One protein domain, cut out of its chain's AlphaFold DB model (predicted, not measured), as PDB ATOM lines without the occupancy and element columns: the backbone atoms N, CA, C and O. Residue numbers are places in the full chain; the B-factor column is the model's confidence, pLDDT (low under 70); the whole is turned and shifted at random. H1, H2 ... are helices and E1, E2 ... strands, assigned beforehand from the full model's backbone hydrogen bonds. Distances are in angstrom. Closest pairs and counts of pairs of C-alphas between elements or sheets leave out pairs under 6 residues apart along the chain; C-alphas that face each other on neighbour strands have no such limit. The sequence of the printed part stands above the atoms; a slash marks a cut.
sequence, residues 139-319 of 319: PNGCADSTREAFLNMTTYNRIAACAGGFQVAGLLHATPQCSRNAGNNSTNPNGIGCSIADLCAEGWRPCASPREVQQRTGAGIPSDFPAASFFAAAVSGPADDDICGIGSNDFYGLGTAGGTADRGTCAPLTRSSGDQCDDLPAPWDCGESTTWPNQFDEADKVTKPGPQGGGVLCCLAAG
ATOM      1  N   PRO A 139     243.246 193.570 181.941       79.06
ATOM      2  CA  PRO A 139     242.667 194.909 181.846       79.06
ATOM      3  C   PRO A 139     241.695 195.162 183.007       79.06
ATOM      4  O   PRO A 139     241.414 196.304 183.373       79.06
ATOM      5  N   ASN A 140     241.225 194.084 183.638       90.25
ATOM      6  CA  ASN A 140     240.304 194.124 184.758       90.25
ATOM      7  C   ASN A 140     240.956 194.634 186.047       90.25
ATOM      8  O   ASN A 140     240.245 195.170 186.884       90.25
ATOM      9  N   GLY A 141     242.272 194.501 186.223       94.38
ATOM     10  CA  GLY A 141     242.992 194.938 187.426       94.38
ATOM     11  C   GLY A 141     242.753 194.130 188.704       94.38
ATOM     12  O   GLY A 141     243.647 194.078 189.549       94.38
ATOM     13  N   CYS A 142     241.626 193.432 188.806       97.69
ATOM     14  CA  CYS A 142     241.317 192.491 189.879       97.69
ATOM     15  C   CYS A 142     241.733 191.068 189.516       97.69
ATOM     16  O   CYS A 142     241.617 190.639 188.361       97.69
ATOM     17  N   ALA A 143     242.247 190.347 190.506       96.94
ATOM     18  CA  ALA A 143     242.821 189.018 190.345       96.94
ATOM     19  C   ALA A 143     241.810 187.957 189.873       96.94
ATOM     20  O   ALA A 143     242.154 187.068 189.096       96.94
ATOM     21  N   ASP A 144     240.547 188.088 190.264       96.56
ATOM     22  CA  ASP A 144     239.439 187.220 189.855       96.56
ATOM     23  C   ASP A 144     238.701 187.697 188.596       96.56
ATOM     24  O   ASP A 144     237.700 187.107 188.195       96.56
ATOM     25  N   SER A 145     239.241 188.715 187.918       94.50
ATOM     26  CA  SER A 145     238.708 189.281 186.675       94.50
ATOM     27  C   SER A 145     237.370 190.018 186.794       94.50
ATOM     28  O   SER A 145     236.809 190.386 185.760       94.50
ATOM     29  N   THR A 146     236.880 190.301 188.002       95.62
ATOM     30  CA  THR A 146     235.666 191.099 188.234       95.62
ATOM     31  C   THR A 146     235.999 192.396 188.961       95.62
ATOM     32  O   THR A 146     236.828 192.414 189.854       95.62
ATOM     33  N   ARG A 147     235.394 193.510 188.530       97.19
ATOM     34  CA  ARG A 147     235.507 194.812 189.203       97.19
ATOM     35  C   ARG A 147     234.220 195.087 189.960       97.19
ATOM     36  O   ARG A 147     233.144 194.926 189.387       97.19
ATOM     37  N   GLU A 148     234.323 195.591 191.181       97.56
ATOM     38  CA  GLU A 148     233.152 195.972 191.977       97.56
ATOM     39  C   GLU A 148     232.801 197.450 191.841       97.56
ATOM     40  O   GLU A 148     231.644 197.820 192.009       97.56
ATOM     41  N   ALA A 149     233.785 198.282 191.508       97.69
ATOM     42  CA  ALA A 149     233.621 199.682 191.130       97.69
ATOM     43  C   ALA A 149     234.668 200.040 190.066       97.69
ATOM     44  O   ALA A 149     235.564 199.239 189.774       97.69
ATOM     45  N   PHE A 150     234.572 201.238 189.483       97.12
ATOM     46  CA  PHE A 150     235.379 201.612 188.313       97.12
ATOM     47  C   PHE A 150     235.111 200.684 187.116       97.12
ATOM     48  O   PHE A 150     236.035 200.200 186.454       97.12
ATOM     49  N   LEU A 151     233.828 200.419 186.842       95.69
ATOM     50  CA  LEU A 151     233.394 199.382 185.896       95.69
ATOM     51  C   LEU A 151     233.708 199.709 184.427       95.69
ATOM     52  O   LEU A 151     233.899 198.812 183.607       95.69
ATOM     53  N   ASN A 152     233.763 200.995 184.070       94.06
ATOM     54  CA  ASN A 152     234.098 201.414 182.712       94.06
ATOM     55  C   ASN A 152     235.607 201.268 182.469       94.06
ATOM     56  O   ASN A 152     236.377 202.171 182.781       94.06
ATOM     57  N   MET A 153     236.017 200.148 181.874       91.12
ATOM     58  CA  MET A 153     237.426 199.846 181.593       91.12
ATOM     59  C   MET A 153     238.083 200.789 180.585       91.12
ATOM     60  O   MET A 153     239.303 200.860 180.556       91.12
ATOM     61  N   THR A 154     237.315 201.516 179.771       89.12
ATOM     62  CA  THR A 154     237.874 202.531 178.868       89.12
ATOM     63  C   THR A 154     238.247 203.791 179.644       89.12
ATOM     64  O   THR A 154     239.304 204.367 179.419       89.12
ATOM     65  N   THR A 155     237.394 204.204 180.584       92.75
ATOM     66  CA  THR A 155     237.621 205.390 181.422       92.75
ATOM     67  C   THR A 155     238.603 205.113 182.561       92.75
ATOM     68  O   THR A 155     239.456 205.944 182.858       92.75
ATOM     69  N   TYR A 156     238.496 203.946 183.195       94.25
ATOM     70  CA  TYR A 156     239.242 203.553 184.391       94.25
ATOM     71  C   TYR A 156     240.199 202.391 184.104       94.25
ATOM     72  O   TYR A 156     240.282 201.405 184.836       94.25
ATOM     73  N   ASN A 157     240.961 202.503 183.021       92.50
ATOM     74  CA  ASN A 157     241.912 201.478 182.582       92.50
ATOM     75  C   ASN A 157     243.143 201.312 183.497       92.50
ATOM     76  O   ASN A 157     243.944 200.411 183.268       92.50
ATOM     77  N   ARG A 158     243.323 202.159 184.522       94.06
ATOM     78  CA  ARG A 158     244.507 202.140 185.404       94.06
ATOM     79  C   ARG A 158     244.191 202.087 186.904       94.06
ATOM     80  O   ARG A 158     245.117 202.172 187.711       94.06
ATOM     81  N   ILE A 159     242.916 201.949 187.267       96.81
ATOM     82  CA  ILE A 159     242.439 201.730 188.639       96.81
ATOM     83  C   ILE A 159     241.249 200.769 188.627       96.81
ATOM     84  O   ILE A 159     240.427 200.841 187.717       96.81
ATOM     85  N   ALA A 160     241.155 199.892 189.619       97.75
ATOM     86  CA  ALA A 160     240.032 198.992 189.839       97.75
ATOM     87  C   ALA A 160     239.732 198.882 191.340       97.75
ATOM     88  O   ALA A 160     240.646 198.956 192.160       97.75
ATOM     89  N   ALA A 161     238.464 198.698 191.696       98.31
ATOM     90  CA  ALA A 161     238.065 198.311 193.044       98.31
ATOM     91  C   ALA A 161     237.795 196.805 193.039       98.31
ATOM     92  O   ALA A 161     236.941 196.359 192.272       98.31
ATOM     93  N   CYS A 162     238.547 196.067 193.853       98.62
ATOM     94  CA  CYS A 162     238.589 194.608 193.854       98.62
ATOM     95  C   CYS A 162     238.182 194.084 195.229       98.62
ATOM     96  O   CYS A 162     238.874 194.319 196.225       98.62
ATOM     97  N   ALA A 163     237.041 193.411 195.300       98.44
ATOM     98  CA  ALA A 163     236.517 192.823 196.518       98.44
ATOM     99  C   ALA A 163     237.065 191.418 196.739       98.44
ATOM    100  O   ALA A 163     237.465 190.713 195.821       98.44
ATOM    101  N   GLY A 164     237.053 190.997 197.995       98.25
ATOM    102  CA  GLY A 164     237.563 189.699 198.409       98.25
ATOM    103  C   GLY A 164     238.135 189.769 199.815       98.25
ATOM    104  O   GLY A 164     238.151 190.835 200.441       98.25
ATOM    105  N   GLY A 165     238.550 188.614 200.319       98.19
ATOM    106  CA  GLY A 165     239.194 188.506 201.617       98.19
ATOM    107  C   GLY A 165     240.713 188.412 201.534       98.19
ATOM    108  O   GLY A 165     241.273 188.060 200.497       98.19
ATOM    109  N   PHE A 166     241.365 188.663 202.664       98.44
ATOM    110  CA  PHE A 166     242.782 188.399 202.907       98.44
ATOM    111  C   PHE A 166     242.997 188.083 204.396       98.44
ATOM    112  O   PHE A 166     242.320 188.639 205.263       98.44
ATOM    113  N   GLN A 167     243.909 187.155 204.686       97.50
ATOM    114  CA  GLN A 167     244.216 186.692 206.051       97.50
ATOM    115  C   GLN A 167     245.651 186.984 206.481       97.50
ATOM    116  O   GLN A 167     245.960 186.934 207.668       97.50
ATOM    117  N   VAL A 168     246.542 187.258 205.530       97.38
ATOM    118  CA  VAL A 168     247.872 187.764 205.850       97.38
ATOM    119  C   VAL A 168     247.700 189.231 206.209       97.38
ATOM    120  O   VAL A 168     247.308 190.028 205.358       97.38
ATOM    121  N   ALA A 169     247.960 189.538 207.476       96.38
ATOM    122  CA  ALA A 169     247.827 190.871 208.035       96.38
ATOM    123  C   ALA A 169     248.707 191.896 207.314       96.38
ATOM    124  O   ALA A 169     249.808 191.576 206.848       96.38
ATOM    125  N   GLY A 170     248.206 193.125 207.273       95.75
ATOM    126  CA  GLY A 170     248.937 194.277 206.781       95.75
ATOM    127  C   GLY A 170     248.486 194.733 205.400       95.75
ATOM    128  O   GLY A 170     248.328 193.967 204.445       95.75
ATOM    129  N   LEU A 171     248.310 196.041 205.310       95.19
ATOM    130  CA  LEU A 171     247.979 196.789 204.112       95.19
ATOM    131  C   LEU A 171     249.239 197.394 203.482       95.19
ATOM    132  O   LEU A 171     249.413 197.376 202.258       95.19
ATOM    133  N   LEU A 172     250.118 197.938 204.325       91.62
ATOM    134  CA  LEU A 172     251.333 198.618 203.901       91.62
ATOM    135  C   LEU A 172     252.349 197.587 203.395       91.62
ATOM    136  O   LEU A 172     252.606 196.568 204.027       91.62
ATOM    137  N   HIS A 173     252.929 197.843 202.222       84.00
ATOM    138  CA  HIS A 173     253.975 196.999 201.620       84.00
ATOM    139  C   HIS A 173     253.586 195.535 201.350       84.00
ATOM    140  O   HIS A 173     254.465 194.686 201.185       84.00
ATOM    141  N   ALA A 174     252.291 195.234 201.250       87.19
ATOM    142  CA  ALA A 174     251.832 193.887 200.950       87.19
ATOM    143  C   ALA A 174     252.396 193.384 199.608       87.19
ATOM    144  O   ALA A 174     252.273 194.028 198.563       87.19
ATOM    145  N   THR A 175     252.995 192.194 199.638       95.19
ATOM    146  CA  THR A 175     253.391 191.431 198.449       95.19
ATOM    147  C   THR A 175     252.441 190.247 198.263       95.19
ATOM    148  O   THR A 175     251.924 189.736 199.259       95.19
ATOM    149  N   PRO A 176     252.168 189.796 197.025       97.25
ATOM    150  CA  PRO A 176     251.326 188.619 196.801       97.25
ATOM    151  C   PRO A 176     251.898 187.373 197.496       97.25
ATOM    152  O   PRO A 176     253.088 187.087 197.358       97.25
ATOM    153  N   GLN A 177     251.062 186.625 198.219       97.75
ATOM    154  CA  GLN A 177     251.438 185.427 198.983       97.75
ATOM    155  C   GLN A 177     250.682 184.161 198.567       97.75
ATOM    156  O   GLN A 177     251.161 183.058 198.824       97.75
ATOM    157  N   CYS A 178     249.545 184.291 197.879       97.31
ATOM    158  CA  CYS A 178     248.706 183.158 197.474       97.31
ATOM    159  C   CYS A 178     248.512 183.068 195.953       97.31
ATOM    160  O   CYS A 178     247.480 182.602 195.468       97.31
ATOM    161  N   SER A 179     249.511 183.527 195.194       96.06
ATOM    162  CA  SER A 179     249.488 183.544 193.727       96.06
ATOM    163  C   SER A 179     248.306 184.332 193.153       96.06
ATOM    164  O   SER A 179     247.759 183.942 192.124       96.06
ATOM    165  N   ARG A 180     247.922 185.439 193.806       95.56
ATOM    166  CA  ARG A 180     246.826 186.314 193.365       95.56
ATOM    167  C   ARG A 180     245.525 185.544 193.149       95.56
ATOM    168  O   ARG A 180     244.869 185.675 192.127       95.56
ATOM    169  N   ASN A 181     245.180 184.676 194.095       96.38
ATOM    170  CA  ASN A 181     243.912 183.947 194.091       96.38
ATOM    171  C   ASN A 181     242.925 184.534 195.113       96.38
ATOM    172  O   ASN A 181     241.998 183.849 195.538       96.38
ATOM    173  N   ALA A 182     243.110 185.786 195.537       94.25
ATOM    174  CA  ALA A 182     242.119 186.482 196.347       94.25
ATOM    175  C   ALA A 182     241.143 187.220 195.421       94.25
ATOM    176  O   ALA A 182     241.545 187.813 194.427       94.25
ATOM    177  N   GLY A 183     239.853 187.153 195.726       97.56
ATOM    178  CA  GLY A 183     238.807 187.801 194.939       97.56
ATOM    179  C   GLY A 183     237.438 187.231 195.282       97.56
ATOM    180  O   GLY A 183     237.323 186.042 195.577       97.56
ATOM    181  N   ASN A 184     236.391 188.045 195.295       97.69
ATOM    182  CA  ASN A 184     235.036 187.598 195.623       97.69
ATOM    183  C   ASN A 184     234.484 186.554 194.637       97.69
ATOM    184  O   ASN A 184     233.655 185.731 195.033       97.69
ATOM    185  N   ASN A 185     234.972 186.547 193.399       97.44
ATOM    186  CA  ASN A 185     234.638 185.576 192.365       97.44
ATOM    187  C   ASN A 185     235.720 184.496 192.174       97.44
ATOM    188  O   ASN A 185     235.599 183.656 191.277       97.44
ATOM    189  N   SER A 186     236.759 184.484 193.017       96.75
ATOM    190  CA  SER A 186     237.849 183.508 192.956       96.75
ATOM    191  C   SER A 186     237.489 182.166 193.614       96.75
ATOM    192  O   SER A 186     236.405 181.960 194.163       96.75
ATOM    193  N   THR A 187     238.431 181.218 193.579       97.69
ATOM    194  CA  THR A 187     238.320 179.949 194.325       97.69
ATOM    195  C   THR A 187     238.690 180.081 195.808       97.69
ATOM    196  O   THR A 187     238.409 179.175 196.591       97.69
ATOM    197  N   ASN A 188     239.293 181.204 196.208       98.06
ATOM    198  CA  ASN A 188     239.662 181.530 197.584       98.06
ATOM    199  C   ASN A 188     239.114 182.916 197.996       98.06
ATOM    200  O   ASN A 188     239.880 183.810 198.363       98.06
ATOM    201  N   PRO A 189     237.779 183.108 197.989       98.12
ATOM    202  CA  PRO A 189     237.161 184.402 198.294       98.12
ATOM    203  C   PRO A 189     237.336 184.833 199.751       98.12
ATOM    204  O   PRO A 189     237.182 186.009 200.075       98.12
ATOM    205  N   ASN A 190     237.688 183.893 200.630       98.12
ATOM    206  CA  ASN A 190     238.005 184.170 202.026       98.12
ATOM    207  C   ASN A 190     239.455 184.624 202.240       98.12
ATOM    208  O   ASN A 190     239.782 185.036 203.350       98.12
ATOM    209  N   GLY A 191     240.308 184.556 201.211       97.88
ATOM    210  CA  GLY A 191     241.687 185.028 201.278       97.88
ATOM    211  C   GLY A 191     242.606 184.195 202.160       97.88
ATOM    212  O   GLY A 191     243.526 184.742 202.767       97.88
ATOM    213  N   ILE A 192     242.361 182.886 202.275       98.31
ATOM    214  CA  ILE A 192     243.176 182.000 203.113       98.31
ATOM    215  C   ILE A 192     244.623 182.022 202.618       98.31
ATOM    216  O   ILE A 192     244.882 181.662 201.470       98.31
ATOM    217  N   GLY A 193     245.549 182.459 203.478       97.62
ATOM    218  CA  GLY A 193     246.972 182.611 203.145       97.62
ATOM    219  C   GLY A 193     247.290 183.717 202.130       97.62
ATOM    220  O   GLY A 193     248.412 183.777 201.640       97.62
ATOM    221  N   CYS A 194     246.319 184.567 201.795       98.44
ATOM    222  CA  CYS A 194     246.485 185.683 200.871       98.44
ATOM    223  C   CYS A 194     246.750 186.981 201.625       98.44
ATOM    224  O   CYS A 194     246.132 187.218 202.668       98.44
ATOM    225  N   SER A 195     247.597 187.837 201.062       98.38
ATOM    226  CA  SER A 195     247.688 189.245 201.449       98.38
ATOM    227  C   SER A 195     246.697 190.080 200.649       98.38
ATOM    228  O   SER A 195     246.126 189.626 199.655       98.38
ATOM    229  N   ILE A 196     246.515 191.339 201.038       98.25
ATOM    230  CA  ILE A 196     245.659 192.252 200.280       98.25
ATOM    231  C   ILE A 196     246.163 192.473 198.837       98.25
ATOM    232  O   ILE A 196     245.374 192.726 197.930       98.25
ATOM    233  N   ALA A 197     247.469 192.319 198.584       98.06
ATOM    234  CA  ALA A 197     248.037 192.443 197.243       98.06
ATOM    235  C   ALA A 197     247.621 191.300 196.303       98.06
ATOM    236  O   ALA A 197     247.669 191.471 195.083       98.06
ATOM    237  N   ASP A 198     247.182 190.159 196.847       98.19
ATOM    238  CA  ASP A 198     246.651 189.046 196.058       98.19
ATOM    239  C   ASP A 198     245.265 189.329 195.457       98.19
ATOM    240  O   ASP A 198     244.840 188.577 194.584       98.19
ATOM    241  N   LEU A 199     244.565 190.388 195.887       98.38
ATOM    242  CA  LEU A 199     243.309 190.835 195.264       98.38
ATOM    243  C   LEU A 199     243.552 191.540 193.923       98.38
ATOM    244  O   LEU A 199     242.649 191.661 193.093       98.38
ATOM    245  N   CYS A 200     244.779 192.012 193.697       97.88
ATOM    246  CA  CYS A 200     245.166 192.680 192.466       97.88
ATOM    247  C   CYS A 200     245.701 191.679 191.445       97.88
ATOM    248  O   CYS A 200     246.460 190.768 191.782       97.88
ATOM    249  N   ALA A 201     245.358 191.881 190.175       95.44
ATOM    250  CA  ALA A 201     245.867 191.081 189.069       95.44
ATOM    251  C   ALA A 201     247.380 191.263 188.862       95.44
ATOM    252  O   ALA A 201     248.012 192.172 189.404       95.44
ATOM    253  N   GLU A 202     247.983 190.400 188.046       91.06
ATOM    254  CA  GLU A 202     249.377 190.571 187.638       91.06
ATOM    255  C   GLU A 202     249.598 191.925 186.942       91.06
ATOM    256  O   GLU A 202     248.796 192.359 186.114       91.06
ATOM    257  N   GLY A 203     250.671 192.606 187.350       89.06
ATOM    258  CA  GLY A 203     250.998 193.986 186.983       89.06
ATOM    259  C   GLY A 203     250.178 195.077 187.676       89.06
ATOM    260  O   GLY A 203     250.395 196.269 187.452       89.06
ATOM    261  N   TRP A 204     249.296 194.684 188.593       95.06
ATOM    262  CA  TRP A 204     248.573 195.576 189.486       95.06
ATOM    263  C   TRP A 204     249.027 195.378 190.934       95.06
ATOM    264  O   TRP A 204     249.486 194.302 191.346       95.06
ATOM    265  N   ARG A 205     248.891 196.442 191.721       96.00
ATOM    266  CA  ARG A 205     249.182 196.451 193.158       96.00
ATOM    267  C   ARG A 205     248.191 197.344 193.902       96.00
ATOM    268  O   ARG A 205     247.561 198.184 193.258       96.00
ATOM    269  N   PRO A 206     248.091 197.232 195.237       97.75
ATOM    270  CA  PRO A 206     247.401 198.239 196.029       97.75
ATOM    271  C   PRO A 206     247.910 199.649 195.682       97.75
ATOM    272  O   PRO A 206     249.120 199.870 195.532       97.75
ATOM    273  N   CYS A 207     246.991 200.598 195.494       97.50
ATOM    274  CA  CYS A 207     247.328 202.000 195.248       97.50
ATOM    275  C   CYS A 207     248.109 202.556 196.448       97.50
ATOM    276  O   CYS A 207     247.634 202.455 197.568       97.50
ATOM    277  N   ALA A 208     249.286 203.141 196.237       95.50
ATOM    278  CA  ALA A 208     250.256 203.421 197.305       95.50
ATOM    279  C   ALA A 208     250.216 204.861 197.833       95.50
ATOM    280  O   ALA A 208     250.977 205.218 198.725       95.50
ATOM    281  N   SER A 209     249.403 205.737 197.238       94.75
ATOM    282  CA  SER A 209     249.245 207.111 197.720       94.75
ATOM    283  C   SER A 209     247.932 207.731 197.237       94.75
ATOM    284  O   SER A 209     247.439 207.347 196.169       94.75
ATOM    285  N   PRO A 210     247.410 208.759 197.934       95.19
ATOM    286  CA  PRO A 210     246.287 209.549 197.432       95.19
ATOM    287  C   PRO A 210     246.572 210.148 196.049       95.19
ATOM    288  O   PRO A 210     245.746 210.078 195.139       95.19
ATOM    289  N   ARG A 211     247.797 210.652 195.839       94.25
ATOM    290  CA  ARG A 211     248.236 211.202 194.549       94.25
ATOM    291  C   ARG A 211     248.159 210.171 193.425       94.25
ATOM    292  O   ARG A 211     247.745 210.516 192.320       94.25
ATOM    293  N   GLU A 212     248.544 208.926 193.689       94.88
ATOM    294  CA  GLU A 212     248.409 207.856 192.703       94.88
ATOM    295  C   GLU A 212     246.936 207.616 192.364       94.88
ATOM    296  O   GLU A 212     246.587 207.618 191.187       94.88
ATOM    297  N   VAL A 213     246.049 207.511 193.357       96.38
ATOM    298  CA  VAL A 213     244.604 207.359 193.107       96.38
ATOM    299  C   VAL A 213     244.068 208.525 192.269       96.38
ATOM    300  O   VAL A 213     243.354 208.306 191.290       96.38
ATOM    301  N   GLN A 214     244.476 209.764 192.557       95.06
ATOM    302  CA  GLN A 214     244.087 210.933 191.759       95.06
ATOM    303  C   GLN A 214     244.540 210.819 190.298       95.06
ATOM    304  O   GLN A 214     243.778 211.120 189.380       95.06
ATOM    305  N   GLN A 215     245.777 210.374 190.068       93.62
ATOM    306  CA  GLN A 215     246.336 210.222 188.725       93.62
ATOM    307  C   GLN A 215     245.687 209.076 187.946       93.62
ATOM    308  O   GLN A 215     245.488 209.195 186.738       93.62
ATOM    309  N   ARG A 216     245.372 207.959 188.614       94.12
ATOM    310  CA  ARG A 216     244.818 206.762 187.966       94.12
ATOM    311  C   ARG A 216     243.320 206.856 187.707       94.12
ATOM    312  O   ARG A 216     242.827 206.181 186.809       94.12
ATOM    313  N   THR A 217     242.607 207.690 188.460       93.44
ATOM    314  CA  THR A 217     241.167 207.897 188.261       93.44
ATOM    315  C   THR A 217     240.869 208.818 187.089       93.44
ATOM    316  O   THR A 217     239.904 208.542 186.388       93.44
ATOM    317  N   GLY A 218     241.691 209.851 186.838       84.19
ATOM    318  CA  GLY A 218     241.684 210.705 185.635       84.19
ATOM    319  C   GLY A 218     240.400 211.522 185.414       84.19
ATOM    320  O   GLY A 218     240.422 212.747 185.449       84.19
ATOM    321  N   ALA A 219     239.278 210.830 185.221       85.06
ATOM    322  CA  ALA A 219     237.914 211.335 185.104       85.06
ATOM    323  C   ALA A 219     237.195 211.526 186.459       85.06
ATOM    324  O   ALA A 219     236.018 211.884 186.482       85.06
ATOM    325  N   GLY A 220     237.879 211.287 187.583       93.75
ATOM    326  CA  GLY A 220     237.325 211.406 188.934       93.75
ATOM    327  C   GLY A 220     236.733 210.107 189.490       93.75
ATOM    328  O   GLY A 220     236.767 209.058 188.848       93.75
ATOM    329  N   ILE A 221     236.219 210.176 190.721       96.56
ATOM    330  CA  ILE A 221     235.681 209.019 191.449       96.56
ATOM    331  C   ILE A 221     234.256 208.705 190.957       96.56
ATOM    332  O   ILE A 221     233.408 209.601 190.992       96.56
ATOM    333  N   PRO A 222     233.963 207.473 190.505       95.44
ATOM    334  CA  PRO A 222     232.619 207.087 190.099       95.44
ATOM    335  C   PRO A 222     231.694 206.924 191.313       95.44
ATOM    336  O   PRO A 222     232.133 206.761 192.449       95.44
ATOM    337  N   SER A 223     230.386 206.936 191.070       94.44
ATOM    338  CA  SER A 223     229.359 206.671 192.086       94.44
ATOM    339  C   SER A 223     228.893 205.209 192.116       94.44
ATOM    340  O   SER A 223     227.893 204.909 192.761       94.44
ATOM    341  N   ASP A 224     229.581 204.307 191.408       93.62
ATOM    342  CA  ASP A 224     229.191 202.905 191.185       93.62
ATOM    343  C   ASP A 224     229.650 201.937 192.289       93.62
ATOM    344  O   ASP A 224     229.557 200.725 192.121       93.62
ATOM    345  N   PHE A 225     230.107 202.451 193.433       97.88
ATOM    346  CA  PHE A 225     230.498 201.620 194.569       97.88
ATOM    347  C   PHE A 225     229.305 200.819 195.122       97.88
ATOM    348  O   PHE A 225     228.235 201.398 195.344       97.88
ATOM    349  N   PRO A 226     229.479 199.516 195.421       97.81
ATOM    350  CA  PRO A 226     228.458 198.723 196.091       97.81
ATOM    351  C   PRO A 226     228.029 199.340 197.427       97.81
ATOM    352  O   PRO A 226     228.751 200.114 198.057       97.81
ATOM    353  N   ALA A 227     226.831 198.993 197.892       97.12
ATOM    354  CA  ALA A 227     226.376 199.412 199.212       97.12
ATOM    355  C   ALA A 227     227.213 198.747 200.318       97.12
ATOM    356  O   ALA A 227     227.585 197.579 200.197       97.12
ATOM    357  N   ALA A 228     227.461 199.485 201.402       96.75
ATOM    358  CA  ALA A 228     228.235 199.036 202.561       96.75
ATOM    359  C   ALA A 228     229.621 198.458 202.201       96.75
ATOM    360  O   ALA A 228     230.068 197.485 202.803       96.75
ATOM    361  N   SER A 229     230.298 199.040 201.207       98.06
ATOM    362  CA  SER A 229     231.631 198.604 200.778       98.06
ATOM    363  C   SER A 229     232.691 199.658 201.060       98.06
ATOM    364  O   SER A 229     232.457 200.843 200.804       98.06
ATOM    365  N   PHE A 230     233.867 199.205 201.477       98.56
ATOM    366  CA  PHE A 230     235.084 199.996 201.601       98.56
ATOM    367  C   PHE A 230     236.197 199.350 200.767       98.56
ATOM    368  O   PHE A 230     236.388 198.135 200.811       98.56
ATOM    369  N   PHE A 231     236.920 200.148 199.985       98.62
ATOM    370  CA  PHE A 231     238.071 199.707 199.200       98.62
ATOM    371  C   PHE A 231     239.308 200.476 199.646       98.62
ATOM    372  O   PHE A 231     239.434 201.669 199.365       98.62
ATOM    373  N   ALA A 232     240.206 199.780 200.343       98.38
ATOM    374  CA  ALA A 232     241.423 200.346 200.907       98.38
ATOM    375  C   ALA A 232     242.436 200.702 199.813       98.38
ATOM    376  O   ALA A 232     242.686 199.908 198.905       98.38
ATOM    377  N   ALA A 233     243.074 201.862 199.915       98.06
ATOM    378  CA  ALA A 233     244.388 202.082 199.321       98.06
ATOM    379  C   ALA A 233     245.462 201.683 200.346       98.06
ATOM    380  O   ALA A 233     245.191 201.671 201.539       98.06
ATOM    381  N   ALA A 234     246.691 201.403 199.911       96.94
ATOM    382  CA  ALA A 234     247.844 201.264 200.799       96.94
ATOM    383  C   ALA A 234     248.317 202.639 201.297       96.94
ATOM    384  O   ALA A 234     249.399 203.110 200.952       96.94
ATOM    385  N   VAL A 235     247.435 203.298 202.048       95.75
ATOM    386  CA  VAL A 235     247.580 204.641 202.602       95.75
ATOM    387  C   VAL A 235     247.075 204.608 204.035       95.75
ATOM    388  O   VAL A 235     245.966 204.140 204.283       95.75
ATOM    389  N   SER A 236     247.885 205.139 204.938       95.00
ATOM    390  CA  SER A 236     247.646 205.214 206.377       95.00
ATOM    391  C   SER A 236     247.935 206.624 206.896       95.00
ATOM    392  O   SER A 236     248.274 207.533 206.125       95.00
ATOM    393  N   GLY A 237     247.756 206.815 208.200       91.31
ATOM    394  CA  GLY A 237     247.880 208.090 208.883       91.31
ATOM    395  C   GLY A 237     248.638 207.989 210.207       91.31
ATOM    396  O   GLY A 237     249.050 206.903 210.634       91.31
ATOM    397  N   PRO A 238     248.902 209.140 210.843       86.62
ATOM    398  CA  PRO A 238     249.295 209.193 212.242       86.62
ATOM    399  C   PRO A 238     248.083 208.919 213.151       86.62
ATOM    400  O   PRO A 238     246.946 208.963 212.698       86.62
ATOM    401  N   ALA A 239     248.342 208.688 214.437       72.62
ATOM    402  CA  ALA A 239     247.377 208.178 215.413       72.62
ATOM    403  C   ALA A 239     246.119 209.024 215.707       72.62
ATOM    404  O   ALA A 239     245.216 208.501 216.346       72.62
ATOM    405  N   ASP A 240     246.044 210.300 215.298       68.00
ATOM    406  CA  ASP A 240     245.175 211.240 216.024       68.00
ATOM    407  C   ASP A 240     244.193 212.110 215.194       68.00
ATOM    408  O   ASP A 240     243.535 212.932 215.818       68.00
ATOM    409  N   ASP A 241     244.032 212.009 213.859       66.38
ATOM    410  CA  ASP A 241     243.252 213.054 213.129       66.38
ATOM    411  C   ASP A 241     242.567 212.682 211.779       66.38
ATOM    412  O   ASP A 241     242.245 213.587 211.007       66.38
ATOM    413  N   ASP A 242     242.327 211.411 211.418       75.44
ATOM    414  CA  ASP A 242     241.781 211.052 210.076       75.44
ATOM    415  C   ASP A 242     242.594 211.662 208.897       75.44
ATOM    416  O   ASP A 242     242.086 211.918 207.793       75.44
ATOM    417  N   ILE A 243     243.879 211.938 209.148       83.44
ATOM    418  CA  ILE A 243     244.826 212.575 208.234       83.44
ATOM    419  C   ILE A 243     245.655 211.509 207.523       83.44
ATOM    420  O   ILE A 243     246.276 210.651 208.145       83.44
ATOM    421  N   CYS A 244     245.801 211.637 206.207       88.31
ATOM    422  CA  CYS A 244     246.746 210.809 205.466       88.31
ATOM    423  C   CYS A 244     248.171 211.306 205.702       88.31
ATOM    424  O   CYS A 244     248.469 212.495 205.557       88.31
ATOM    425  N   GLY A 245     249.086 210.391 206.012       85.31
ATOM    426  CA  GLY A 245     250.439 210.763 206.394       85.31
ATOM    427  C   GLY A 245     251.362 209.574 206.598       85.31
ATOM    428  O   GLY A 245     251.191 208.513 206.009       85.31
ATOM    429  N   ILE A 246     252.398 209.786 207.407       84.88
ATOM    430  CA  ILE A 246     253.322 208.725 207.803       84.88
ATOM    431  C   ILE A 246     252.837 208.164 209.135       84.88
ATOM    432  O   ILE A 246     252.719 208.905 210.109       84.88
ATOM    433  N   GLY A 247     252.618 206.859 209.171       88.69
ATOM    434  CA  GLY A 247     252.192 206.118 210.350       88.69
ATOM    435  C   GLY A 247     251.522 204.818 209.927       88.69
ATOM    436  O   GLY A 247     251.494 204.494 208.737       88.69
ATOM    437  N   SER A 248     251.009 204.071 210.891       90.56
ATOM    438  CA  SER A 248     250.205 202.873 210.643       90.56
ATOM    439  C   SER A 248     248.851 202.923 211.349       90.56
ATOM    440  O   SER A 248     248.174 201.898 211.401       90.56
ATOM    441  N   ASN A 249     248.432 204.107 211.813       89.50
ATOM    442  CA  ASN A 249     247.094 204.297 212.353       89.50
ATOM    443  C   ASN A 249     246.131 204.661 211.247       89.50
ATOM    444  O   ASN A 249     246.481 205.463 210.373       89.50
ATOM    445  N   ASP A 250     244.939 204.090 211.325       92.25
ATOM    446  CA  ASP A 250     243.921 204.174 210.302       92.25
ATOM    447  C   ASP A 250     244.413 203.756 208.908       92.25
ATOM    448  O   ASP A 250     245.599 203.713 208.552       92.25
ATOM    449  N   PHE A 251     243.459 203.473 208.040       95.25
ATOM    450  CA  PHE A 251     243.731 203.378 206.622       95.25
ATOM    451  C   PHE A 251     242.591 203.930 205.796       95.25
ATOM    452  O   PHE A 251     241.425 203.962 206.188       95.25
ATOM    453  N   TYR A 252     242.954 204.375 204.600       97.50
ATOM    454  CA  TYR A 252     242.101 205.249 203.818       97.50
ATOM    455  C   TYR A 252     241.715 204.616 202.495       97.50
ATOM    456  O   TYR A 252     242.460 203.854 201.874       97.50
ATOM    457  N   GLY A 253     240.521 204.960 202.037       97.75
ATOM    458  CA  GLY A 253     239.926 204.306 200.893       97.75
ATOM    459  C   GLY A 253     238.830 205.105 200.217       97.75
ATOM    460  O   GLY A 253     238.625 206.309 200.423       97.75
ATOM    461  N   LEU A 254     238.116 204.385 199.365       98.31
ATOM    462  CA  LEU A 254     236.914 204.843 198.689       98.31
ATOM    463  C   LEU A 254     235.778 203.865 198.961       98.31
ATOM    464  O   LEU A 254     236.005 202.688 199.228       98.31
ATOM    465  N   GLY A 255     234.545 204.346 198.851       97.88
ATOM    466  CA  GLY A 255     233.372 203.502 198.993       97.88
ATOM    467  C   GLY A 255     232.206 204.192 199.677       97.88
ATOM    468  O   GLY A 255     232.140 205.419 199.815       97.88
ATOM    469  N   THR A 256     231.261 203.361 200.091       97.94
ATOM    470  CA  THR A 256     230.017 203.760 200.753       97.94
ATOM    471  C   THR A 256     230.037 203.504 202.262       97.94
ATOM    472  O   THR A 256     229.146 203.998 202.947       97.94
ATOM    473  N   ALA A 257     231.038 202.777 202.771       97.88
ATOM    474  CA  ALA A 257     231.297 202.547 204.196       97.88
ATOM    475  C   ALA A 257     232.590 203.246 204.661       97.88
ATOM    476  O   ALA A 257     233.383 203.670 203.815       97.88
ATOM    477  N   GLY A 258     232.796 203.339 205.979       97.38
ATOM    478  CA  GLY A 258     233.925 204.031 206.606       97.38
ATOM    479  C   GLY A 258     233.622 205.464 207.042       97.38
ATOM    480  O   GLY A 258     232.659 206.091 206.570       97.38
ATOM    481  N   GLY A 259     234.494 205.976 207.911       95.69
ATOM    482  CA  GLY A 259     234.487 207.332 208.447       95.69
ATOM    483  C   GLY A 259     234.745 208.370 207.362       95.69
ATOM    484  O   GLY A 259     234.932 208.039 206.187       95.69
ATOM    485  N   THR A 260     234.734 209.652 207.715       95.31
ATOM    486  CA  THR A 260     235.071 210.712 206.750       95.31
ATOM    487  C   THR A 260     236.559 211.012 206.829       95.31
ATOM    488  O   THR A 260     237.005 211.537 207.833       95.31
ATOM    489  N   ALA A 261     237.301 210.754 205.752       92.94
ATOM    490  CA  ALA A 261     238.718 211.119 205.689       92.94
ATOM    491  C   ALA A 261     238.913 212.637 205.515       92.94
ATOM    492  O   ALA A 261     238.127 213.288 204.805       92.94
ATOM    493  N   ASP A 262     239.992 213.192 206.077       87.81
ATOM    494  CA  ASP A 262     240.351 214.596 205.875       87.81
ATOM    495  C   ASP A 262     240.632 214.889 204.393       87.81
ATOM    496  O   ASP A 262     241.575 214.391 203.775       87.81
ATOM    497  N   ARG A 263     239.825 215.765 203.791       80.94
ATOM    498  CA  ARG A 263     239.960 216.087 202.362       80.94
ATOM    499  C   ARG A 263     241.215 216.897 202.042       80.94
ATOM    500  O   ARG A 263     241.588 216.945 200.871       80.94
ATOM    501  N   GLY A 264     241.834 217.557 203.021       85.00
ATOM    502  CA  GLY A 264     243.052 218.337 202.805       85.00
ATOM    503  C   GLY A 264     244.259 217.452 202.503       85.00
ATOM    504  O   GLY A 264     245.061 217.771 201.626       85.00
ATOM    505  N   THR A 265     244.354 216.321 203.196       86.50
ATOM    506  CA  THR A 265     245.519 215.429 203.172       86.50
ATOM    507  C   THR A 265     245.250 214.111 202.449       86.50
ATOM    508  O   THR A 265     246.148 213.585 201.788       86.50
ATOM    509  N   CYS A 266     244.014 213.602 202.493       92.56
ATOM    510  CA  CYS A 266     243.657 212.309 201.914       92.56
ATOM    511  C   CYS A 266     243.083 212.358 200.505       92.56
ATOM    512  O   CYS A 266     242.951 211.302 199.884       92.56
ATOM    513  N   ALA A 267     242.742 213.532 199.960       94.62
ATOM    514  CA  ALA A 267     242.104 213.595 198.648       94.62
ATOM    515  C   ALA A 267     242.928 212.853 197.568       94.62
ATOM    516  O   ALA A 267     244.139 213.061 197.448       94.62
ATOM    517  N   PRO A 268     242.284 211.976 196.771       96.25
ATOM    518  CA  PRO A 268     240.839 211.849 196.584       96.25
ATOM    519  C   PRO A 268     240.182 210.777 197.464       96.25
ATOM    520  O   PRO A 268     239.000 210.502 197.272       96.25
ATOM    521  N   LEU A 269     240.917 210.139 198.377       96.94
ATOM    522  CA  LEU A 269     240.349 209.200 199.340       96.94
ATOM    523  C   LEU A 269     239.374 209.957 200.242       96.94
ATOM    524  O   LEU A 269     239.615 211.096 200.637       96.94
ATOM    525  N   THR A 270     238.228 209.339 200.501       96.62
ATOM    526  CA  THR A 270     237.111 209.989 201.210       96.62
ATOM    527  C   THR A 270     236.623 209.189 202.403       96.62
ATOM    528  O   THR A 270     235.764 209.677 203.136       96.62
ATOM    529  N   ARG A 271     237.153 207.976 202.589       97.31
ATOM    530  CA  ARG A 271     236.768 207.060 203.656       97.31
ATOM    531  C   ARG A 271     237.967 206.720 204.527       97.31
ATOM    532  O   ARG A 271     239.047 206.509 203.977       97.31
ATOM    533  N   SER A 272     237.737 206.665 205.832       96.31
ATOM    534  CA  SER A 272     238.684 206.223 206.864       96.31
ATOM    535  C   SER A 272     238.202 204.900 207.467       96.31
ATOM    536  O   SER A 272     237.000 204.606 207.411       96.31
ATOM    537  N   SER A 273     239.122 204.098 207.998       95.56
ATOM    538  CA  SER A 273     238.781 202.935 208.819       95.56
ATOM    539  C   SER A 273     238.237 203.331 210.188       95.56
ATOM    540  O   SER A 273     237.413 202.594 210.734       95.56
ATOM    541  N   GLY A 274     238.676 204.491 210.690       91.88
ATOM    542  CA  GLY A 274     238.541 204.881 212.086       91.88
ATOM    543  C   GLY A 274     239.342 203.967 213.014       91.88
ATOM    544  O   GLY A 274     239.726 202.853 212.626       91.88
ATOM    545  N   ASP A 275     239.505 204.425 214.256       88.56
ATOM    546  CA  ASP A 275     240.183 203.669 215.303       88.56
ATOM    547  C   ASP A 275     239.578 202.263 215.419       88.56
ATOM    548  O   ASP A 275     238.370 202.060 215.520       88.56
ATOM    549  N   GLN A 276     240.446 201.268 215.395       90.25
ATOM    550  CA  GLN A 276     240.187 199.842 215.503       90.25
ATOM    551  C   GLN A 276     239.146 199.335 214.502       90.25
ATOM    552  O   GLN A 276     238.461 198.346 214.768       90.25
ATOM    553  N   CYS A 277     239.079 199.954 213.318       94.12
ATOM    554  CA  CYS A 277     238.087 199.667 212.286       94.12
ATOM    555  C   CYS A 277     236.641 199.982 212.732       94.12
ATOM    556  O   CYS A 277     235.706 199.435 212.140       94.12
ATOM    557  N   ASP A 278     236.421 200.841 213.735       93.50
ATOM    558  CA  ASP A 278     235.088 201.119 214.299       93.50
ATOM    559  C   ASP A 278     234.100 201.697 213.269       93.50
ATOM    560  O   ASP A 278     232.885 201.504 213.387       93.50
ATOM    561  N   ASP A 279     234.598 202.351 212.215       95.94
ATOM    562  CA  ASP A 279     233.759 202.875 211.136       95.94
ATOM    563  C   ASP A 279     233.543 201.883 209.978       95.94
ATOM    564  O   ASP A 279     232.789 202.159 209.029       95.94
ATOM    565  N   LEU A 280     234.192 200.715 210.019       96.44
ATOM    566  CA  LEU A 280     234.084 199.695 208.984       96.44
ATOM    567  C   LEU A 280     233.124 198.573 209.390       96.44
ATOM    568  O   LEU A 280     233.134 198.080 210.515       96.44
ATOM    569  N   PRO A 281     232.282 198.096 208.458       94.12
ATOM    570  CA  PRO A 281     231.456 196.934 208.725       94.12
ATOM    571  C   PRO A 281     232.324 195.675 208.800       94.12
ATOM    572  O   PRO A 281     233.354 195.562 208.132       94.12
ATOM    573  N   ALA A 282     231.835 194.654 209.505       94.88
ATOM    574  CA  ALA A 282     232.379 193.308 209.366       94.88
ATOM    575  C   ALA A 282     232.469 192.915 207.867       94.88
ATOM    576  O   ALA A 282     231.554 193.226 207.093       94.88
ATOM    577  N   PRO A 283     233.537 192.220 207.434       97.06
ATOM    578  CA  PRO A 283     234.495 191.486 208.257       97.06
ATOM    579  C   PRO A 283     235.863 192.175 208.400       97.06
ATOM    580  O   PRO A 283     236.858 191.479 208.572       97.06
ATOM    581  N   TRP A 284     235.950 193.500 208.264       98.06
ATOM    582  CA  TRP A 284     237.204 194.210 208.537       98.06
ATOM    583  C   TRP A 284     237.616 194.011 209.999       98.06
ATOM    584  O   TRP A 284     236.780 194.113 210.894       98.06
ATOM    585  N   ASP A 285     238.886 193.681 210.220       96.75
ATOM    586  CA  ASP A 285     239.451 193.423 211.541       96.75
ATOM    587  C   ASP A 285     240.829 194.080 211.620       96.75
ATOM    588  O   ASP A 285     241.780 193.613 210.992       96.75
ATOM    589  N   CYS A 286     240.925 195.173 212.371       94.50
ATOM    590  CA  CYS A 286     242.158 195.925 212.597       94.50
ATOM    591  C   CYS A 286     243.100 195.251 213.615       94.50
ATOM    592  O   CYS A 286     244.210 195.729 213.845       94.50
ATOM    593  N   GLY A 287     242.684 194.121 214.198       89.31
ATOM    594  CA  GLY A 287     243.375 193.448 215.283       89.31
ATOM    595  C   GLY A 287     243.177 194.160 216.621       89.31
ATOM    596  O   GLY A 287     243.090 195.380 216.716       89.31
ATOM    597  N   GLU A 288     243.146 193.389 217.705       72.69
ATOM    598  CA  GLU A 288     243.103 193.961 219.047       72.69
ATOM    599  C   GLU A 288     244.515 194.393 219.461       72.69
ATOM    600  O   GLU A 288     245.421 193.564 219.613       72.69
ATOM    601  N   SER A 289     244.730 195.686 219.702       64.31
ATOM    602  CA  SER A 289     245.906 196.117 220.451       64.31
ATOM    603  C   SER A 289     245.533 197.049 221.586       64.31
ATOM    604  O   SER A 289     245.387 198.255 221.443       64.31
ATOM    605  N   THR A 290     245.402 196.452 222.767       62.88
ATOM    606  CA  THR A 290     245.044 197.152 224.004       62.88
ATOM    607  C   THR A 290     246.264 197.673 224.767       62.88
ATOM    608  O   THR A 290     246.138 198.093 225.916       62.88
ATOM    609  N   THR A 291     247.470 197.575 224.197       65.06
ATOM    610  CA  THR A 291     248.717 197.922 224.891       65.06
ATOM    611  C   THR A 291     249.555 198.891 224.076       65.06
ATOM    612  O   THR A 291     250.095 198.537 223.027       65.06
ATOM    613  N   TRP A 292     249.719 200.091 224.623       64.56
ATOM    614  CA  TRP A 292     250.665 201.093 224.148       64.56
ATOM    615  C   TRP A 292     252.091 200.504 224.039       64.56
ATOM    616  O   TRP A 292     252.489 199.735 224.922       64.56
ATOM    617  N   PRO A 293     252.881 200.843 222.999       63.75
ATOM    618  CA  PRO A 293     252.605 201.824 221.940       63.75
ATOM    619  C   PRO A 293     251.853 201.272 220.721       63.75
ATOM    620  O   PRO A 293     251.547 202.031 219.813       63.75
ATOM    621  N   ASN A 294     251.535 199.978 220.684       65.75
ATOM    622  CA  ASN A 294     251.047 199.313 219.473       65.75
ATOM    623  C   ASN A 294     249.533 199.464 219.260       65.75
ATOM    624  O   ASN A 294     248.961 198.698 218.498       65.75
ATOM    625  N   GLN A 295     248.870 200.396 219.951       73.00
ATOM    626  CA  GLN A 295     247.420 200.580 219.826       73.00
ATOM    627  C   GLN A 295     246.998 201.222 218.493       73.00
ATOM    628  O   GLN A 295     245.807 201.316 218.248       73.00
ATOM    629  N   PHE A 296     247.970 201.647 217.675       78.69
ATOM    630  CA  PHE A 296     247.782 202.511 216.508       78.69
ATOM    631  C   PHE A 296     248.502 202.000 215.242       78.69
ATOM    632  O   PHE A 296     249.023 202.782 214.451       78.69
ATOM    633  N   ASP A 297     248.655 200.684 215.095       89.62
ATOM    634  CA  ASP A 297     249.329 200.021 213.963       89.62
ATOM    635  C   ASP A 297     248.351 199.172 213.129       89.62
ATOM    636  O   ASP A 297     248.694 198.127 212.569       89.62
ATOM    637  N   GLU A 298     247.105 199.626 213.044       91.94
ATOM    638  CA  GLU A 298     245.998 198.973 212.343       91.94
ATOM    639  C   GLU A 298     246.333 198.640 210.897       91.94
ATOM    640  O   GLU A 298     246.060 197.537 210.432       91.94
ATOM    641  N   ALA A 299     246.999 199.549 210.185       94.44
ATOM    642  CA  ALA A 299     247.408 199.321 208.807       94.44
ATOM    643  C   ALA A 299     248.427 198.171 208.675       94.44
ATOM    644  O   ALA A 299     248.539 197.590 207.596       94.44
ATOM    645  N   ASP A 300     249.141 197.805 209.744       93.44
ATOM    646  CA  ASP A 300     250.064 196.662 209.780       93.44
ATOM    647  C   ASP A 300     249.371 195.361 210.221       93.44
ATOM    648  O   ASP A 300     249.825 194.265 209.882       93.44
ATOM    649  N   LYS A 301     248.265 195.465 210.963       93.88
ATOM    650  CA  LYS A 301     247.539 194.324 211.544       93.88
ATOM    651  C   LYS A 301     246.277 193.934 210.795       93.88
ATOM    652  O   LYS A 301     245.822 192.802 210.957       93.88
ATOM    653  N   VAL A 302     245.733 194.838 209.983       96.88
ATOM    654  CA  VAL A 302     244.420 194.670 209.373       96.88
ATOM    655  C   VAL A 302     244.346 193.367 208.594       96.88
ATOM    656  O   VAL A 302     245.237 193.028 207.811       96.88
ATOM    657  N   THR A 303     243.256 192.647 208.808       97.69
ATOM    658  CA  THR A 303     242.812 191.526 207.992       97.69
ATOM    659  C   THR A 303     241.359 191.736 207.599       97.69
ATOM    660  O   THR A 303     240.653 192.605 208.118       97.69
ATOM    661  N   LYS A 304     240.898 190.942 206.637       98.06
ATOM    662  CA  LYS A 304     239.504 190.957 206.217       98.06
ATOM    663  C   LYS A 304     239.128 189.578 205.694       98.06
ATOM    664  O   LYS A 304     239.228 189.329 204.492       98.06
ATOM    665  N   PRO A 305     238.729 188.633 206.553       96.62
ATOM    666  CA  PRO A 305     238.269 187.336 206.087       96.62
ATOM    667  C   PRO A 305     236.942 187.469 205.330       96.62
ATOM    668  O   PRO A 305     235.950 187.946 205.863       96.62
ATOM    669  N   GLY A 306     236.892 186.965 204.102       96.50
ATOM    670  CA  GLY A 306     235.653 186.910 203.322       96.50
ATOM    671  C   GLY A 306     235.432 188.086 202.361       96.50
ATOM    672  O   GLY A 306     236.042 189.153 202.486       96.50
ATOM    673  N   PRO A 307     234.548 187.896 201.367       97.25
ATOM    674  CA  PRO A 307     234.381 188.840 200.264       97.25
ATOM    675  C   PRO A 307     233.468 190.037 200.561       97.25
ATOM    676  O   PRO A 307     233.435 190.986 199.783       97.25
ATOM    677  N   GLN A 308     232.704 190.018 201.654       97.50
ATOM    678  CA  GLN A 308     231.747 191.079 201.987       97.50
ATOM    679  C   GLN A 308     232.466 192.372 202.399       97.50
ATOM    680  O   GLN A 308     233.618 192.331 202.810       97.50
ATOM    681  N   GLY A 309     231.806 193.529 202.309       96.50
ATOM    682  CA  GLY A 309     232.358 194.789 202.833       96.50
ATOM    683  C   GLY A 309     233.451 195.445 201.976       96.50
ATOM    684  O   GLY A 309     234.058 196.417 202.419       96.50
ATOM    685  N   GLY A 310     233.690 194.959 200.751       98.00
ATOM    686  CA  GLY A 310     234.641 195.533 199.790       98.00
ATOM    687  C   GLY A 310     235.995 194.815 199.761       98.00
ATOM    688  O   GLY A 310     236.040 193.583 199.788       98.00
ATOM    689  N   GLY A 311     237.092 195.564 199.667       98.31
ATOM    690  CA  GLY A 311     238.439 195.014 199.489       98.31
ATOM    691  C   GLY A 311     239.489 196.098 199.270       98.31
ATOM    692  O   GLY A 311     239.689 196.941 200.139       98.31
ATOM    693  N   VAL A 312     240.160 196.094 198.119       98.62
ATOM    694  CA  VAL A 312     241.300 196.977 197.832       98.62
ATOM    695  C   VAL A 312     241.103 197.779 196.547       98.62
ATOM    696  O   VAL A 312     240.440 197.342 195.606       98.62
ATOM    697  N   LEU A 313     241.712 198.959 196.493       98.50
ATOM    698  CA  LEU A 313     241.940 199.715 195.271       98.50
ATOM    699  C   LEU A 313     243.233 199.225 194.622       98.50
ATOM    700  O   LEU A 313     244.331 199.459 195.133       98.50
ATOM    701  N   CYS A 314     243.105 198.565 193.478       98.19
ATOM    702  CA  CYS A 314     244.231 198.133 192.669       98.19
ATOM    703  C   CYS A 314     244.570 199.208 191.640       98.19
ATOM    704  O   CYS A 314     243.747 199.566 190.798       98.19
ATOM    705  N   CYS A 315     245.806 199.688 191.676       96.75
ATOM    706  CA  CYS A 315     246.374 200.581 190.681       96.75
ATOM    707  C   CYS A 315     247.336 199.799 189.786       96.75
ATOM    708  O   CYS A 315     248.095 198.943 190.253       96.75
ATOM    709  N   LEU A 316     247.319 200.117 188.492       92.94
ATOM    710  CA  LEU A 316     248.307 199.596 187.553       92.94
ATOM    711  C   LEU A 316     249.696 200.045 188.023       92.94
ATOM    712  O   LEU A 316     249.916 201.250 188.182       92.94
ATOM    713  N   ALA A 317     250.619 199.111 188.263       85.88
ATOM    714  CA  ALA A 317     251.947 199.464 188.748       85.88
ATOM    715  C   ALA A 317     252.646 200.391 187.734       85.88
ATOM    716  O   ALA A 317     252.515 200.219 186.525       85.88
ATOM    717  N   ALA A 318     253.341 201.426 188.211       74.12
ATOM    718  CA  ALA A 318     254.308 202.118 187.361       74.12
ATOM    719  C   ALA A 318     255.469 201.145 187.100       74.12
ATOM    720  O   ALA A 318     255.897 200.481 188.050       74.12
ATOM    721  N   GLY A 319     255.903 201.003 185.846       55.09
ATOM    722  CA  GLY A 319     257.150 200.290 185.540       55.09
ATOM    723  C   GLY A 319     258.346 201.216 185.524       55.09
ATOM    724  O   GLY A 319     258.172 202.422 185.815       55.09
TER     725      GLY A 319
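AT A GLANCE: This is residues 139 to 319 of the 319 residues of an uncharacterized protein of Myxococcales bacterium (UniProt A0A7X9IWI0). There is little regular structure: long loops, among them residues 164 to 195 and 267 to 297, surround a small, strongly twisted sheet with H1 and H2 on opposite faces. The 181 printed residues hold 50 in named elements, in order E1 H1 E2 H2 E3 E4 H3 H4 E5; the class and the branched sheet are mixed. The whole is compact, radius of gyration of the C-alphas 14.4 A, spanning 45 by 35 by 33 A.

HOW THE PARTS SIT: Start at E1, residues 159 to 163, antiparallel to E5, residues 310 to 316 (N 160 and O 314, 2.9 A). On E5's other side find E2, residues 204 to 206, antiparallel (N 315 and O 205, 2.8 A), and E3, residues 230 to 237, parallel (N 313 and O 232, 2.8 A). E3 bends by 86 degrees at residue 234 and forms a hairpin with E4, residues 249 to 255 (N 233 and O 252, 2.9 A). H1, residues 196 to 199, and H2, residues 210 to 217, have heights over the sheet of 6.9 A and 8.6 A. H3, residues 263 to 266, and H4, residues 298 to 301, only graze it. In H2 every O i to N i+4 pair is within hydrogen-bond range; H1, H3 and H4 are too short for one.

IN THESE COORDINATES: Find C-alpha 159 at (242.439, 201.730, 188.639), where E1 begins; E5 runs 18.8 A to C-alpha 316 at (248.307, 199.596, 187.553).

THE WHOLE: The printed part has no cut. Long links are E1 to H1, H2 to E3, E3 to E4 and H3 to H4. Look for pLDDT under 70 at residues 240 to 241, 289 to 294 and 319.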